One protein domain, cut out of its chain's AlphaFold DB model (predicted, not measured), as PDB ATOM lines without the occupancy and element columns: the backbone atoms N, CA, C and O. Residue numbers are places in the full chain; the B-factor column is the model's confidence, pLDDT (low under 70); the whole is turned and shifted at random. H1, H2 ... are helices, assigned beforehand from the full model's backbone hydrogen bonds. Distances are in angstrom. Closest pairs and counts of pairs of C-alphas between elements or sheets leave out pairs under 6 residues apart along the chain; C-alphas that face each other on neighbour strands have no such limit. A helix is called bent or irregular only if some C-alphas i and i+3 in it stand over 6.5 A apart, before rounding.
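AT A GLANCE: This is residues 12 to 127 of the 228 residues of the protein "DUF4135 domain-containing protein" of Atopobacter sp. AH10 (UniProt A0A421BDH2). A long helix, H5, runs past a small body of H1, bent H2, H3 and H4, and beyond that body residues 111 to 127, of which 111 to 125 belong to H5, stick out. The 116 printed residues hold five named helices, H1 to H5, and no named strand: all helix, loose, radius of gyration of the C-alphas 18.5 A, spans 65 by 26 by 20 A.

IN THESE COORDINATES: Find C-alpha 92 at (-2.249, -54.828, -30.670); H5 runs 49.3 A to C-alpha 125 at (8.405, -6.851, -34.170), irregular, with C-alphas 118 and 121 7.9 A apart. H2, residues 30 to 57, is one helix by its hydrogen bonds but bent, with C-alphas 43 and 46 7.4 A apart: arms H2a, 30 to 43, and H2b, 46 to 57. H1 is 12 to 22, H3 66 to 78, H4 82 to 90.

HOW THE PARTS SIT: H5 touches H2a with residues 94 to 102 alone, closest C-alphas Ile 98 and Ile 40, 6.6 A, opposite ways at a shallow tilt of 31 degrees. H1 touches H2a, C-alphas of Pro 14 and Glu 37 closest at 4.9 A, about perpendicular at 79 degrees. H3 touches H1, C-alphas of Cys 78 and Phe 13 closest at 4.8 A. Every O i to N i+4 pair is within hydrogen-bond range in H1, H2a, H2b and H4, 8 of 9 in H3 and 28 of 30 in H5.

THE WHOLE: The C-alphas of Asp 59 and Ser 125, the farthest two, are 65.7 A apart. The printed part has no cut and no long link; pLDDT is under 70 at residues 23 to 30.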
ATOM      1  N   GLU A  12      -2.696 -47.445 -50.210       93.88
ATOM      2  CA  GLU A  12      -4.096 -47.395 -49.767       93.88
ATOM      3  C   GLU A  12      -4.247 -47.605 -48.250       93.88
ATOM      4  O   GLU A  12      -5.201 -47.130 -47.628       93.88
ATOM      5  N   PHE A  13      -3.297 -48.305 -47.621       95.44
ATOM      6  CA  PHE A  13      -3.400 -48.694 -46.215       95.44
ATOM      7  C   PHE A  13      -3.349 -47.500 -45.243       95.44
ATOM      8  O   PHE A  13      -4.209 -47.410 -44.367       95.44
ATOM      9  N   PRO A  14      -2.404 -46.543 -45.346       93.62
ATOM     10  CA  PRO A  14      -2.347 -45.443 -44.391       93.62
ATOM     11  C   PRO A  14      -3.592 -44.556 -44.403       93.62
ATOM     12  O   PRO A  14      -4.038 -44.121 -43.341       93.62
ATOM     13  N   SER A  15      -4.171 -44.318 -45.585       89.69
ATOM     14  CA  SER A  15      -5.418 -43.560 -45.714       89.69
ATOM     15  C   SER A  15      -6.578 -44.271 -45.003       89.69
ATOM     16  O   SER A  15      -7.281 -43.628 -44.222       89.69
ATOM     17  N   SER A  16      -6.721 -45.595 -45.157       91.44
ATOM     18  CA  SER A  16      -7.789 -46.339 -44.473       91.44
ATOM     19  C   SER A  16      -7.637 -46.328 -42.945       91.44
ATOM     20  O   SER A  16      -8.625 -46.145 -42.231       91.44
ATOM     21  N   VAL A  17      -6.406 -46.416 -42.425       92.62
ATOM     22  CA  VAL A  17      -6.123 -46.278 -40.981       92.62
ATOM     23  C   VAL A  17      -6.515 -44.890 -40.464       92.62
ATOM     24  O   VAL A  17      -7.142 -44.779 -39.407       92.62
ATOM     25  N   ILE A  18      -6.156 -43.823 -41.187       89.44
ATOM     26  CA  ILE A  18      -6.497 -42.443 -40.804       89.44
ATOM     27  C   ILE A  18      -8.013 -42.271 -40.698       89.44
ATOM     28  O   ILE A  18      -8.499 -41.742 -39.691       89.44
ATOM     29  N   ASP A  19      -8.743 -42.748 -41.704       86.38
ATOM     30  CA  ASP A  19     -10.193 -42.597 -41.784       86.38
ATOM     31  C   ASP A  19     -10.915 -43.394 -40.690       86.38
ATOM     32  O   ASP A  19     -11.825 -42.870 -40.041       86.38
ATOM     33  N   GLN A  20     -10.483 -44.631 -40.429       86.62
ATOM     34  CA  GLN A  20     -11.137 -45.511 -39.455       86.62
ATOM     35  C   GLN A  20     -10.782 -45.181 -38.003       86.62
ATOM     36  O   GLN A  20     -11.647 -45.262 -37.130       86.62
ATOM     37  N   LYS A  21      -9.523 -44.813 -37.724       86.31
ATOM     38  CA  LYS A  21      -9.029 -44.666 -36.345       86.31
ATOM     39  C   LYS A  21      -8.964 -43.225 -35.867       86.31
ATOM     40  O   LYS A  21      -9.288 -42.949 -34.713       86.31
ATOM     41  N   PHE A  22      -8.509 -42.310 -36.718       80.50
ATOM     42  CA  PHE A  22      -8.138 -40.966 -36.280       80.50
ATOM     43  C   PHE A  22      -9.189 -39.901 -36.616       80.50
ATOM     44  O   PHE A  22      -9.127 -38.830 -36.015       80.50
ATOM     45  N   ASN A  23     -10.160 -40.180 -37.504       64.50
ATOM     46  CA  ASN A  23     -11.314 -39.319 -37.839       64.50
ATOM     47  C   ASN A  23     -10.964 -37.813 -37.861       64.50
ATOM     48  O   ASN A  23     -11.590 -36.960 -37.219       64.50
ATOM     49  N   CYS A  24      -9.848 -37.486 -38.510       58.78
ATOM     50  CA  CYS A  24      -9.168 -36.229 -38.255       58.78
ATOM     51  C   CYS A  24      -9.665 -35.122 -39.190       58.78
ATOM     52  O   CYS A  24      -9.056 -34.823 -40.216       58.78
ATOM     53  N   LYS A  25     -10.694 -34.380 -38.752       55.84
ATOM     54  CA  LYS A  25     -10.996 -33.032 -39.287       55.84
ATOM     55  C   LYS A  25      -9.793 -32.069 -39.202       55.84
ATOM     56  O   LYS A  25      -9.783 -31.055 -39.896       55.84
ATOM     57  N   LEU A  26      -8.796 -32.391 -38.370       52.78
ATOM     58  CA  LEU A  26      -7.535 -31.667 -38.169       52.78
ATOM     59  C   LEU A  26      -6.533 -31.809 -39.337       52.78
ATOM     60  O   LEU A  26      -5.591 -31.028 -39.419       52.78
ATOM     61  N   LEU A  27      -6.740 -32.746 -40.271       56.59
ATOM     62  CA  LEU A  27      -5.806 -33.033 -41.376       56.59
ATOM     63  C   LEU A  27      -6.132 -32.326 -42.693       56.59
ATOM     64  O   LEU A  27      -5.687 -32.753 -43.754       56.59
ATOM     65  N   LYS A  28      -6.879 -31.217 -42.651       52.59
ATOM     66  CA  LYS A  28      -7.206 -30.449 -43.866       52.59
ATOM     67  C   LYS A  28      -5.973 -29.903 -44.598       52.59
ATOM     68  O   LYS A  28      -6.080 -29.574 -45.773       52.59
ATOM     69  N   ASN A  29      -4.817 -29.829 -43.936       63.88
ATOM     70  CA  ASN A  29      -3.554 -29.532 -44.601       63.88
ATOM     71  C   ASN A  29      -2.978 -30.811 -45.251       63.88
ATOM     72  O   ASN A  29      -2.634 -31.774 -44.561       63.88
ATOM     73  N   LEU A  30      -2.849 -30.792 -46.583       62.03
ATOM     74  CA  LEU A  30      -2.318 -31.886 -47.407       62.03
ATOM     75  C   LEU A  30      -0.920 -32.362 -46.970       62.03
ATOM     76  O   LEU A  30      -0.637 -33.557 -47.070       62.03
ATOM     77  N   ASN A  31      -0.061 -31.471 -46.459       70.25
ATOM     78  CA  ASN A  31       1.270 -31.846 -45.973       70.25
ATOM     79  C   ASN A  31       1.183 -32.705 -44.705       70.25
ATOM     80  O   ASN A  31       1.839 -33.744 -44.623       70.25
ATOM     81  N   ASN A  32       0.301 -32.353 -43.767       75.81
ATOM     82  CA  ASN A  32       0.098 -33.137 -42.547       75.81
ATOM     83  C   ASN A  32      -0.460 -34.529 -42.834       75.81
ATOM     84  O   ASN A  32      -0.030 -35.494 -42.201       75.81
ATOM     85  N   LYS A  33      -1.368 -34.654 -43.814       82.94
ATOM     86  CA  LYS A  33      -1.868 -35.966 -44.239       82.94
ATOM     87  C   LYS A  33      -0.718 -36.854 -44.722       82.94
ATOM     88  O   LYS A  33      -0.536 -37.939 -44.183       82.94
ATOM     89  N   LYS A  34       0.108 -36.365 -45.654       84.44
ATOM     90  CA  LYS A  34       1.238 -37.134 -46.205       84.44
ATOM     91  C   LYS A  34       2.249 -37.550 -45.139       84.44
ATOM     92  O   LYS A  34       2.756 -38.666 -45.178       84.44
ATOM     93  N   VAL A  35       2.561 -36.669 -44.188       84.38
ATOM     94  CA  VAL A  35       3.482 -37.003 -43.090       84.38
ATOM     95  C   VAL A  35       2.895 -38.096 -42.197       84.38
ATOM     96  O   VAL A  35       3.598 -39.051 -41.871       84.38
ATOM     97  N   LEU A  36       1.608 -38.015 -41.851       86.94
ATOM     98  CA  LEU A  36       0.951 -39.078 -41.090       86.94
ATOM     99  C   LEU A  36       0.898 -40.400 -41.851       86.94
ATOM    100  O   LEU A  36       1.159 -41.440 -41.253       86.94
ATOM    101  N   GLU A  37       0.605 -40.370 -43.151       90.06
ATOM    102  CA  GLU A  37       0.607 -41.574 -43.984       90.06
ATOM    103  C   GLU A  37       1.977 -42.264 -43.951       90.06
ATOM    104  O   GLU A  37       2.053 -43.484 -43.813       90.06
ATOM    105  N   ARG A  38       3.067 -41.483 -43.979       89.50
ATOM    106  CA  ARG A  38       4.434 -42.006 -43.830       89.50
ATOM    107  C   ARG A  38       4.685 -42.601 -42.450       89.50
ATOM    108  O   ARG A  38       5.182 -43.717 -42.382       89.50
ATOM    109  N   ILE A  39       4.310 -41.899 -41.375       88.75
ATOM    110  CA  ILE A  39       4.455 -42.396 -39.994       88.75
ATOM    111  C   ILE A  39       3.734 -43.739 -39.831       88.75
ATOM    112  O   ILE A  39       4.302 -44.689 -39.302       88.75
ATOM    113  N   ILE A  40       2.495 -43.823 -40.316       92.12
ATOM    114  CA  ILE A  40       1.680 -45.038 -40.259       92.12
ATOM    115  C   ILE A  40       2.342 -46.153 -41.068       92.12
ATOM    116  O   ILE A  40       2.521 -47.260 -40.555       92.12
ATOM    117  N   LEU A  41       2.738 -45.871 -42.312       93.44
ATOM    118  CA  LEU A  41       3.338 -46.887 -43.166       93.44
ATOM    119  C   LEU A  41       4.665 -47.390 -42.599       93.44
ATOM    120  O   LEU A  41       4.891 -48.593 -42.600       93.44
ATOM    121  N   ASP A  42       5.527 -46.512 -42.088       91.06
ATOM    122  CA  ASP A  42       6.849 -46.897 -41.589       91.06
ATOM    123  C   ASP A  42       6.773 -47.866 -40.398       91.06
ATOM    124  O   ASP A  42       7.601 -48.775 -40.308       91.06
ATOM    125  N   ASP A  43       5.760 -47.746 -39.533       91.44
ATOM    126  CA  ASP A  43       5.552 -48.693 -38.432       91.44
ATOM    127  C   ASP A  43       4.810 -49.979 -38.856       91.44
ATOM    128  O   ASP A  43       5.119 -51.051 -38.330       91.44
ATOM    129  N   TYR A  44       3.865 -49.921 -39.805       94.81
ATOM    130  CA  TYR A  44       3.116 -51.112 -40.246       94.81
ATOM    131  C   TYR A  44       3.779 -51.901 -41.382       94.81
ATOM    132  O   TYR A  44       3.403 -53.053 -41.607       94.81
ATOM    133  N   ARG A  45       4.758 -51.339 -42.104       93.69
ATOM    134  CA  ARG A  45       5.297 -51.918 -43.353       93.69
ATOM    135  C   ARG A  45       5.730 -53.374 -43.196       93.69
ATOM    136  O   ARG A  45       5.353 -54.210 -44.012       93.69
ATOM    137  N   SER A  46       6.484 -53.698 -42.149       94.25
ATOM    138  CA  SER A  46       6.942 -55.074 -41.908       94.25
ATOM    139  C   SER A  46       5.776 -56.041 -41.681       94.25
ATOM    140  O   SER A  46       5.795 -57.159 -42.191       94.25
ATOM    141  N   THR A  47       4.736 -55.600 -40.972       96.50
ATOM    142  CA  THR A  47       3.518 -56.384 -40.735       96.50
ATOM    143  C   THR A  47       2.722 -56.580 -42.018       96.50
ATOM    144  O   THR A  47       2.254 -57.681 -42.282       96.50
ATOM    145  N   LEU A  48       2.627 -55.555 -42.866       97.19
ATOM    146  CA  LEU A  48       1.972 -55.658 -44.175       97.19
ATOM    147  C   LEU A  48       2.702 -56.648 -45.091       97.19
ATOM    148  O   LEU A  48       2.059 -57.487 -45.717       97.19
ATOM    149  N   ILE A  49       4.041 -56.609 -45.109       96.69
ATOM    150  CA  ILE A  49       4.877 -57.570 -45.848       96.69
ATOM    151  C   ILE A  49       4.678 -58.997 -45.324       96.69
ATOM    152  O   ILE A  49       4.629 -59.943 -46.115       96.69
ATOM    153  N   TYR A  50       4.562 -59.168 -44.009       97.50
ATOM    154  CA  TYR A  50       4.254 -60.461 -43.407       97.50
ATOM    155  C   TYR A  50       2.869 -60.959 -43.852       97.50
ATOM    156  O   TYR A  50       2.765 -62.051 -44.408       97.50
ATOM    157  N   LEU A  51       1.830 -60.134 -43.688       97.94
ATOM    158  CA  LEU A  51       0.443 -60.508 -43.965       97.94
ATOM    159  C   LEU A  51       0.211 -60.846 -45.437       97.94
ATOM    160  O   LEU A  51      -0.391 -61.873 -45.733       97.94
ATOM    161  N   ILE A  52       0.729 -60.048 -46.377       97.75
ATOM    162  CA  ILE A  52       0.577 -60.370 -47.804       97.75
ATOM    163  C   ILE A  52       1.244 -61.710 -48.155       97.75
ATOM    164  O   ILE A  52       0.714 -62.470 -48.964       97.75
ATOM    165  N   ASN A  53       2.382 -62.040 -47.534       97.44
ATOM    166  CA  ASN A  53       3.064 -63.312 -47.775       97.44
ATOM    167  C   ASN A  53       2.350 -64.499 -47.132       97.44
ATOM    168  O   ASN A  53       2.265 -65.549 -47.762       97.44
ATOM    169  N   GLU A  54       1.829 -64.340 -45.919       97.88
ATOM    170  CA  GLU A  54       1.022 -65.365 -45.256       97.88
ATOM    171  C   GLU A  54      -0.227 -65.685 -46.089       97.88
ATOM    172  O   GLU A  54      -0.432 -66.833 -46.481       97.88
ATOM    173  N   LYS A  55      -0.981 -64.655 -46.495       97.88
ATOM    174  CA  LYS A  55      -2.159 -64.809 -47.361       97.88
ATOM    175  C   LYS A  55      -1.824 -65.431 -48.714       97.88
ATOM    176  O   LYS A  55      -2.609 -66.205 -49.251       97.88
ATOM    177  N   ARG A  56      -0.644 -65.128 -49.269       96.19
ATOM    178  CA  ARG A  56      -0.147 -65.763 -50.498       96.19
ATOM    179  C   ARG A  56       0.117 -67.258 -50.307       96.19
ATOM    180  O   ARG A  56      -0.151 -68.017 -51.226       96.19
ATOM    181  N   VAL A  57       0.689 -67.668 -49.173       96.69
ATOM    182  CA  VAL A  57       0.975 -69.085 -48.874       96.69
ATOM    183  C   VAL A  57      -0.310 -69.871 -48.606       96.69
ATOM    184  O   VAL A  57      -0.370 -71.050 -48.940       96.69
ATOM    185  N   ASN A  58      -1.336 -69.210 -48.071       96.88
ATOM    186  CA  ASN A  58      -2.636 -69.810 -47.765       96.88
ATOM    187  C   ASN A  58      -3.658 -69.739 -48.918       96.88
ATOM    188  O   ASN A  58      -4.820 -70.075 -48.711       96.88
ATOM    189  N   ASP A  59      -3.263 -69.276 -50.111       95.31
ATOM    190  CA  ASP A  59      -4.155 -69.073 -51.267       95.31
ATOM    191  C   ASP A  59      -5.373 -68.154 -50.988       95.31
ATOM    192  O   ASP A  59      -6.446 -68.294 -51.576       95.31
ATOM    193  N   GLU A  60      -5.200 -67.150 -50.124       96.62
ATOM    194  CA  GLU A  60      -6.243 -66.177 -49.751       96.62
ATOM    195  C   GLU A  60      -6.278 -64.934 -50.669       96.62
ATOM    196  O   GLU A  60      -7.188 -64.103 -50.579       96.62
ATOM    197  N   LEU A  61      -5.289 -64.773 -51.558       97.25
ATOM    198  CA  LEU A  61      -5.198 -63.638 -52.484       97.25
ATOM    199  C   LEU A  61      -5.826 -63.965 -53.843       97.25
ATOM    200  O   LEU A  61      -5.438 -64.931 -54.499       97.25
ATOM    201  N   LYS A  62      -6.740 -63.110 -54.316       96.06
ATOM    202  CA  LYS A  62      -7.350 -63.246 -55.646       96.06
ATOM    203  C   LYS A  62      -6.438 -62.659 -56.722       96.06
ATOM    204  O   LYS A  62      -5.945 -61.550 -56.567       96.06
ATOM    205  N   GLY A  63      -6.256 -63.392 -57.817       94.94
ATOM    206  CA  GLY A  63      -5.456 -62.966 -58.966       94.94
ATOM    207  C   GLY A  63      -4.661 -64.119 -59.575       94.94
ATOM    208  O   GLY A  63      -4.154 -64.997 -58.867       94.94
ATOM    209  N   ASN A  64      -4.543 -64.113 -60.896       94.38
ATOM    210  CA  ASN A  64      -3.773 -65.089 -61.659       94.38
ATOM    211  C   ASN A  64      -2.284 -64.727 -61.701       94.38
ATOM    212  O   ASN A  64      -1.445 -65.617 -61.833       94.38
ATOM    213  N   THR A  65      -1.951 -63.444 -61.545       96.00
ATOM    214  CA  THR A  65      -0.570 -62.945 -61.512       96.00
ATOM    215  C   THR A  65      -0.187 -62.399 -60.130       96.00
ATOM    216  O   THR A  65      -1.066 -62.058 -59.330       96.00
ATOM    217  N   PRO A  66       1.118 -62.307 -59.805       93.75
ATOM    218  CA  PRO A  66       1.583 -61.638 -58.589       93.75
ATOM    219  C   PRO A  66       1.076 -60.196 -58.454       93.75
ATOM    220  O   PRO A  66       0.717 -59.776 -57.355       93.75
ATOM    221  N   GLU A  67       1.007 -59.461 -59.562       94.50
ATOM    222  CA  GLU A  67       0.544 -58.074 -59.611       94.50
ATOM    223  C   GLU A  67      -0.947 -57.976 -59.283       94.50
ATOM    224  O   GLU A  67      -1.334 -57.158 -58.453       94.50
ATOM    225  N   GLU A  68      -1.777 -58.853 -59.857       96.56
ATOM    226  CA  GLU A  68      -3.212 -58.909 -59.549       96.56
ATOM    227  C   GLU A  68      -3.460 -59.249 -58.074       96.56
ATOM    228  O   GLU A  68      -4.331 -58.659 -57.436       96.56
ATOM    229  N   ARG A  69      -2.659 -60.159 -57.505       96.62
ATOM    230  CA  ARG A  69      -2.740 -60.528 -56.083       96.62
ATOM    231  C   ARG A  69      -2.319 -59.388 -55.163       96.62
ATOM    232  O   ARG A  69      -2.942 -59.189 -54.120       96.62
ATOM    233  N   TYR A  70      -1.279 -58.645 -55.539       96.44
ATOM    234  CA  TYR A  70      -0.877 -57.440 -54.820       96.44
ATOM    235  C   TYR A  70      -1.966 -56.367 -54.887       96.44
ATOM    236  O   TYR A  70      -2.320 -55.799 -53.858       96.44
ATOM    237  N   ASP A  71      -2.539 -56.131 -56.067       96.19
ATOM    238  CA  ASP A  71      -3.627 -55.170 -56.244       96.19
ATOM    239  C   ASP A  71      -4.865 -55.565 -55.433       96.19
ATOM    240  O   ASP A  71      -5.464 -54.709 -54.785       96.19
ATOM    241  N   TYR A  72      -5.215 -56.854 -55.385       97.56
ATOM    242  CA  TYR A  72      -6.282 -57.344 -54.513       97.56
ATOM    243  C   TYR A  72      -5.992 -57.068 -53.031       97.56
ATOM    244  O   TYR A  72      -6.874 -56.613 -52.301       97.56
ATOM    245  N   PHE A  73      -4.755 -57.300 -52.583       97.94
ATOM    246  CA  PHE A  73      -4.354 -57.003 -51.209       97.94
ATOM    247  C   PHE A  73      -4.420 -55.499 -50.910       97.94
ATOM    248  O   PHE A  73      -5.062 -55.098 -49.945       97.94
ATOM    249  N   ASN A  74      -3.799 -54.661 -51.742       96.75
ATOM    250  CA  ASN A  74      -3.678 -53.224 -51.502       96.75
ATOM    251  C   ASN A  74      -4.996 -52.471 -51.768       96.75
ATOM    252  O   ASN A  74      -5.569 -51.850 -50.876       96.75
ATOM    253  N   LYS A  75      -5.537 -52.570 -52.984       95.62
ATOM    254  CA  LYS A  75      -6.738 -51.825 -53.399       95.62
ATOM    255  C   LYS A  75      -8.040 -52.472 -52.931       95.62
ATOM    256  O   LYS A  75      -9.080 -51.824 -52.949       95.62
ATOM    257  N   GLY A  76      -8.003 -53.747 -52.546       95.50
ATOM    258  CA  GLY A  76      -9.131 -54.442 -51.929       95.50
ATOM    259  C   GLY A  76      -9.051 -54.383 -50.408       95.50
ATOM    260  O   GLY A  76      -9.738 -53.583 -49.778       95.50
ATOM    261  N   LEU A  77      -8.202 -55.233 -49.826       97.38
ATOM    262  CA  LEU A  77      -8.200 -55.502 -48.383       97.38
ATOM    263  C   LEU A  77      -7.626 -54.350 -47.535       97.38
ATOM    264  O   LEU A  77      -8.127 -54.076 -46.442       97.38
ATOM    265  N   CYS A  78      -6.566 -53.675 -47.996       96.88
ATOM    266  CA  CYS A  78      -6.016 -52.514 -47.288       96.88
ATOM    267  C   CYS A  78      -6.948 -51.303 -47.398       96.88
ATOM    268  O   CYS A  78      -7.221 -50.672 -46.376       96.88
ATOM    269  N   ALA A  79      -7.471 -51.014 -48.594       95.00
ATOM    270  CA  ALA A  79      -8.397 -49.903 -48.823       95.00
ATOM    271  C   ALA A  79      -9.717 -50.053 -48.039       95.00
ATOM    272  O   ALA A  79     -10.208 -49.081 -47.464       95.00
ATOM    273  N   SER A  80     -10.272 -51.271 -47.943       94.75
ATOM    274  CA  SER A  80     -11.467 -51.544 -47.124       94.75
ATOM    275  C   SER A  80     -11.186 -51.503 -45.611       94.75
ATOM    276  O   SER A  80     -12.110 -51.416 -44.795       94.75
ATOM    277  N   GLY A  81      -9.907 -51.551 -45.229       95.31
ATOM    278  CA  GLY A  81      -9.415 -51.647 -43.855       95.31
ATOM    279  C   GLY A  81      -9.634 -53.007 -43.196       95.31
ATOM    280  O   GLY A  81      -9.505 -53.118 -41.980       95.31
ATOM    281  N   GLU A  82      -9.919 -54.057 -43.969       96.69
ATOM    282  CA  GLU A  82      -9.903 -55.438 -43.464       96.69
ATOM    283  C   GLU A  82      -8.533 -55.802 -42.885       96.69
ATOM    284  O   GLU A  82      -8.454 -56.325 -41.775       96.69
ATOM    285  N   ILE A  83      -7.450 -55.428 -43.579       97.50
ATOM    286  CA  ILE A  83      -6.084 -55.639 -43.073       97.50
ATOM    287  C   ILE A  83      -5.841 -54.864 -41.779       97.50
ATOM    288  O   ILE A  83      -5.153 -55.357 -40.892       97.50
ATOM    289  N   PHE A  84      -6.409 -53.662 -41.637       96.31
ATOM    290  CA  PHE A  84      -6.236 -52.892 -40.410       96.31
ATOM    291  C   PHE A  84      -6.924 -53.573 -39.221       96.31
ATOM    292  O   PHE A  84      -6.292 -53.738 -38.182       96.31
ATOM    293  N   LYS A  85      -8.158 -54.065 -39.394       96.00
ATOM    294  CA  LYS A  85      -8.869 -54.838 -38.358       96.00
ATOM    295  C   LYS A  85      -8.108 -56.100 -37.955       96.00
ATOM    296  O   LYS A  85      -7.941 -56.371 -36.772       96.00
ATOM    297  N   GLU A  86      -7.583 -56.830 -38.936       97.38
ATOM    298  CA  GLU A  86      -6.756 -58.012 -38.685       97.38
ATOM    299  C   GLU A  86      -5.493 -57.659 -37.875       97.38
ATOM    300  O   GLU A  86      -5.097 -58.396 -36.968       97.38
ATOM    301  N   ILE A  87      -4.878 -56.504 -38.149       96.75
ATOM    302  CA  ILE A  87      -3.738 -56.004 -37.376       96.75
ATOM    303  C   ILE A  87      -4.148 -55.564 -35.963       96.75
ATOM    304  O   ILE A  87      -3.386 -55.799 -35.023       96.75
ATOM    305  N   GLU A  88      -5.319 -54.950 -35.781       94.75
ATOM    306  CA  GLU A  88      -5.872 -54.614 -34.458       94.75
ATOM    307  C   GLU A  88      -6.039 -55.854 -33.575       94.75
ATOM    308  O   GLU A  88      -5.680 -55.818 -32.395       94.75
ATOM    309  N   GLU A  89      -6.496 -56.962 -34.155       96.25
ATOM    310  CA  GLU A  89      -6.706 -58.226 -33.445       96.25
ATOM    311  C   GLU A  89      -5.396 -58.974 -33.160       96.25
ATOM    312  O   GLU A  89      -5.182 -59.460 -32.046       96.25
ATOM    313  N   ARG A  90      -4.504 -59.077 -34.154       97.38
ATOM    314  CA  ARG A  90      -3.311 -59.942 -34.079       97.38
ATOM    315  C   ARG A  90      -2.069 -59.245 -33.531       97.38
ATOM    316  O   ARG A  90      -1.210 -59.910 -32.954       97.38
ATOM    317  N   PHE A  91      -1.947 -57.930 -33.716       96.12
ATOM    318  CA  PHE A  91      -0.740 -57.164 -33.378       96.12
ATOM    319  C   PHE A  91      -1.058 -55.884 -32.577       96.12
ATOM    320  O   PHE A  91      -0.642 -54.786 -32.966       96.12
ATOM    321  N   PRO A  92      -1.753 -55.984 -31.427       93.62
ATOM    322  CA  PRO A  92      -2.249 -54.828 -30.670       93.62
ATOM    323  C   PRO A  92      -1.149 -53.834 -30.253       93.62
ATOM    324  O   PRO A  92      -1.387 -52.626 -30.212       93.62
ATOM    325  N   GLU A  93       0.075 -54.307 -30.003       93.69
ATOM    326  CA  GLU A  93       1.207 -53.456 -29.611       93.69
ATOM    327  C   GLU A  93       1.632 -52.462 -30.703       93.69
ATOM    328  O   GLU A  93       2.026 -51.331 -30.395       93.69
ATOM    329  N   ILE A  94       1.532 -52.854 -31.979       93.12
ATOM    330  CA  ILE A  94       1.866 -51.980 -33.113       93.12
ATOM    331  C   ILE A  94       0.847 -50.841 -33.190       93.12
ATOM    332  O   ILE A  94       1.229 -49.673 -33.293       93.12
ATOM    333  N   ASN A  95      -0.438 -51.166 -33.025       91.19
ATOM    334  CA  ASN A  95      -1.514 -50.176 -33.000       91.19
ATOM    335  C   ASN A  95      -1.323 -49.168 -31.864       91.19
ATOM    336  O   ASN A  95      -1.377 -47.960 -32.097       91.19
ATOM    337  N   ALA A  96      -1.020 -49.646 -30.651       90.88
ATOM    338  CA  ALA A  96      -0.776 -48.780 -29.500       90.88
ATOM    339  C   ALA A  96       0.408 -47.825 -29.739       90.88
ATOM    340  O   ALA A  96       0.326 -46.628 -29.445       90.88
ATOM    341  N   ARG A  97       1.505 -48.329 -30.323       90.94
ATOM    342  CA  ARG A  97       2.678 -47.513 -30.670       90.94
ATOM    343  C   ARG A  97       2.325 -46.406 -31.660       90.94
ATOM    344  O   ARG A  97       2.742 -45.261 -31.469       90.94
ATOM    345  N   ILE A  98       1.570 -46.737 -32.699       91.31
ATOM    346  CA  ILE A  98       1.202 -45.791 -33.757       91.31
ATOM    347  C   ILE A  98       0.219 -44.759 -33.233       91.31
ATOM    348  O   ILE A  98       0.399 -43.570 -33.484       91.31
ATOM    349  N   GLU A  99      -0.751 -45.170 -32.420       89.56
ATOM    350  CA  GLU A  99      -1.667 -44.248 -31.759       89.56
ATOM    351  C   GLU A  99      -0.912 -43.220 -30.906       89.56
ATOM    352  O   GLU A  99      -1.188 -42.021 -30.992       89.56
ATOM    353  N   ILE A 100       0.096 -43.653 -30.140       89.75
ATOM    354  CA  ILE A 100       0.952 -42.744 -29.364       89.75
ATOM    355  C   ILE A 100       1.722 -41.789 -30.285       89.75
ATOM    356  O   ILE A 100       1.753 -40.586 -30.017       89.75
ATOM    357  N   LYS A 101       2.341 -42.293 -31.360       89.44
ATOM    358  CA  LYS A 101       3.105 -41.466 -32.312       89.44
ATOM    359  C   LYS A 101       2.226 -40.418 -32.991       89.44
ATOM    360  O   LYS A 101       2.576 -39.238 -32.980       89.44
ATOM    361  N   VAL A 102       1.066 -40.822 -33.507       88.12
ATOM    362  CA  VAL A 102       0.108 -39.925 -34.168       88.12
ATOM    363  C   VAL A 102      -0.426 -38.886 -33.181       88.12
ATOM    364  O   VAL A 102      -0.416 -37.696 -33.492       88.12
ATOM    365  N   LYS A 103      -0.806 -39.282 -31.958       86.75
ATOM    366  CA  LYS A 103      -1.241 -38.330 -30.920       86.75
ATOM    367  C   LYS A 103      -0.153 -37.315 -30.576       86.75
ATOM    368  O   LYS A 103      -0.450 -36.127 -30.491       86.75
ATOM    369  N   LYS A 104       1.100 -37.756 -30.415       87.94
ATOM    370  CA  LYS A 104       2.238 -36.856 -30.164       87.94
ATOM    371  C   LYS A 104       2.452 -35.875 -31.322       87.94
ATOM    372  O   LYS A 104       2.644 -34.690 -31.068       87.94
ATOM    373  N   TYR A 105       2.370 -36.346 -32.568       88.69
ATOM    374  CA  TYR A 105       2.488 -35.505 -33.764       88.69
ATOM    375  C   TYR A 105       1.394 -34.431 -33.831       88.69
ATOM    376  O   TYR A 105       1.688 -33.249 -34.023       88.69
ATOM    377  N   LEU A 106       0.133 -34.835 -33.646       86.56
ATOM    378  CA  LEU A 106      -1.016 -33.928 -33.677       86.56
ATOM    379  C   LEU A 106      -0.960 -32.911 -32.534       86.56
ATOM    380  O   LEU A 106      -1.197 -31.726 -32.753       86.56
ATOM    381  N   HIS A 107      -0.596 -33.360 -31.332       87.44
ATOM    382  CA  HIS A 107      -0.448 -32.482 -30.179       87.44
ATOM    383  C   HIS A 107       0.643 -31.428 -30.397       87.44
ATOM    384  O   HIS A 107       0.414 -30.252 -30.131       87.44
ATOM    385  N   LEU A 108       1.804 -31.825 -30.928       89.50
ATOM    386  CA  LEU A 108       2.888 -30.891 -31.229       89.50
ATOM    387  C   LEU A 108       2.495 -29.876 -32.312       89.50
ATOM    388  O   LEU A 108       2.856 -28.707 -32.200       89.50
ATOM    389  N   ASN A 109       1.744 -30.304 -33.332       88.94
ATOM    390  CA  ASN A 109       1.214 -29.401 -34.356       88.94
ATOM    391  C   ASN A 109       0.315 -28.321 -33.748       88.94
ATOM    392  O   ASN A 109       0.497 -27.142 -34.046       88.94
ATOM    393  N   GLU A 110      -0.635 -28.712 -32.891       89.44
ATOM    394  CA  GLU A 110      -1.549 -27.742 -32.283       89.44
ATOM    395  C   GLU A 110      -0.807 -26.792 -31.340       89.44
ATOM    396  O   GLU A 110      -1.019 -25.589 -31.408       89.44
ATOM    397  N   LEU A 111       0.147 -27.292 -30.550       91.75
ATOM    398  CA  LEU A 111       0.972 -26.441 -29.690       91.75
ATOM    399  C   LEU A 111       1.799 -25.425 -30.479       91.75
ATOM    400  O   LEU A 111       1.800 -24.243 -30.149       91.75
ATOM    401  N   ALA A 112       2.487 -25.868 -31.535       93.31
ATOM    402  CA  ALA A 112       3.284 -24.976 -32.373       93.31
ATOM    403  C   ALA A 112       2.407 -23.899 -33.034       93.31
ATOM    404  O   ALA A 112       2.814 -22.744 -33.138       93.31
ATOM    405  N   LYS A 113       1.185 -24.264 -33.438       93.69
ATOM    406  CA  LYS A 113       0.183 -23.341 -33.981       93.69
ATOM    407  C   LYS A 113      -0.311 -22.340 -32.934       93.69
ATOM    408  O   LYS A 113      -0.376 -21.150 -33.228       93.69
ATOM    409  N   GLU A 114      -0.661 -22.799 -31.736       94.69
ATOM    410  CA  GLU A 114      -1.105 -21.945 -30.629       94.69
ATOM    411  C   GLU A 114      -0.015 -20.940 -30.236       94.69
ATOM    412  O   GLU A 114      -0.283 -19.737 -30.160       94.69
ATOM    413  N   ASP A 115       1.223 -21.413 -30.069       96.56
ATOM    414  CA  ASP A 115       2.379 -20.566 -29.776       96.56
ATOM    415  C   ASP A 115       2.662 -19.586 -30.922       96.56
ATOM    416  O   ASP A 115       2.931 -18.413 -30.664       96.56
ATOM    417  N   PHE A 116       2.545 -20.015 -32.183       97.06
ATOM    418  CA  PHE A 116       2.699 -19.132 -33.342       97.06
ATOM    419  C   PHE A 116       1.668 -18.001 -33.346       97.06
ATOM    420  O   PHE A 116       2.029 -16.838 -33.515       97.06
ATOM    421  N   ILE A 117       0.387 -18.319 -33.124       97.06
ATOM    422  CA  ILE A 117      -0.690 -17.320 -33.055       97.06
ATOM    423  C   ILE A 117      -0.427 -16.330 -31.921       97.06
ATOM    424  O   ILE A 117      -0.585 -15.122 -32.106       97.06
ATOM    425  N   LYS A 118      -0.024 -16.842 -30.754       97.31
ATOM    426  CA  LYS A 118       0.286 -16.043 -29.566       97.31
ATOM    427  C   LYS A 118       1.468 -15.100 -29.798       97.31
ATOM    428  O   LYS A 118       1.410 -13.947 -29.378       97.31
ATOM    429  N   ASP A 119       2.521 -15.579 -30.456       98.00
ATOM    430  CA  ASP A 119       3.770 -14.839 -30.645       98.00
ATOM    431  C   ASP A 119       3.857 -14.081 -31.975       98.00
ATOM    432  O   ASP A 119       4.857 -13.409 -32.215       98.00
ATOM    433  N   PHE A 120       2.834 -14.135 -32.827       98.12
ATOM    434  CA  PHE A 120       2.884 -13.601 -34.190       98.12
ATOM    435  C   PHE A 120       3.384 -12.150 -34.275       98.12
ATOM    436  O   PHE A 120       4.349 -11.853 -34.982       98.12
ATOM    437  N   THR A 121       2.789 -11.240 -33.502       97.50
ATOM    438  CA  THR A 121       3.191  -9.823 -33.484       97.50
ATOM    439  C   THR A 121       4.596  -9.631 -32.929       97.50
ATOM    440  O   THR A 121       5.330  -8.750 -33.376       97.50
ATOM    441  N   PHE A 122       5.006 -10.471 -31.982       97.38
ATOM    442  CA  PHE A 122       6.355 -10.452 -31.443       97.38
ATOM    443  C   PHE A 122       7.390 -10.945 -32.460       97.38
ATOM    444  O   PHE A 122       8.463 -10.351 -32.551       97.38
ATOM    445  N   LEU A 123       7.075 -11.977 -33.247       98.06
ATOM    446  CA  LEU A 123       7.916 -12.433 -34.356       98.06
ATOM    447  C   LEU A 123       8.104 -11.322 -35.395       98.06
ATOM    448  O   LEU A 123       9.237 -11.067 -35.807       98.06
ATOM    449  N   CYS A 124       7.027 -10.611 -35.739       97.38
ATOM    450  CA  CYS A 124       7.079  -9.479 -36.666       97.38
ATOM    451  C   CYS A 124       7.925  -8.326 -36.101       97.38
ATOM    452  O   CYS A 124       8.857  -7.849 -36.740       97.38
ATOM    453  N   SER A 125       7.690  -7.953 -34.839       96.88
ATOM    454  CA  SER A 125       8.405  -6.851 -34.170       96.88
ATOM    455  C   SER A 125       9.913  -7.100 -34.016       96.88
ATOM    456  O   SER A 125      10.675  -6.161 -33.796       96.88
ATOM    457  N   ASN A 126      10.352  -8.360 -34.106       97.38
ATOM    458  CA  ASN A 126      11.757  -8.761 -34.019       97.38
ATOM    459  C   ASN A 126      12.361  -9.159 -35.381       97.38
ATOM    460  O   ASN A 126      13.474  -9.688 -35.415       97.38
ATOM    461  N   ASN A 127      11.669  -8.894 -36.496       96.19
ATOM    462  CA  ASN A 127      12.121  -9.196 -37.861       96.19
ATOM    463  C   ASN A 127      12.399 -10.693 -38.108       96.19
ATOM    464  O   ASN A 127      13.371 -11.058 -38.776       96.19
TER     465      ASN A 127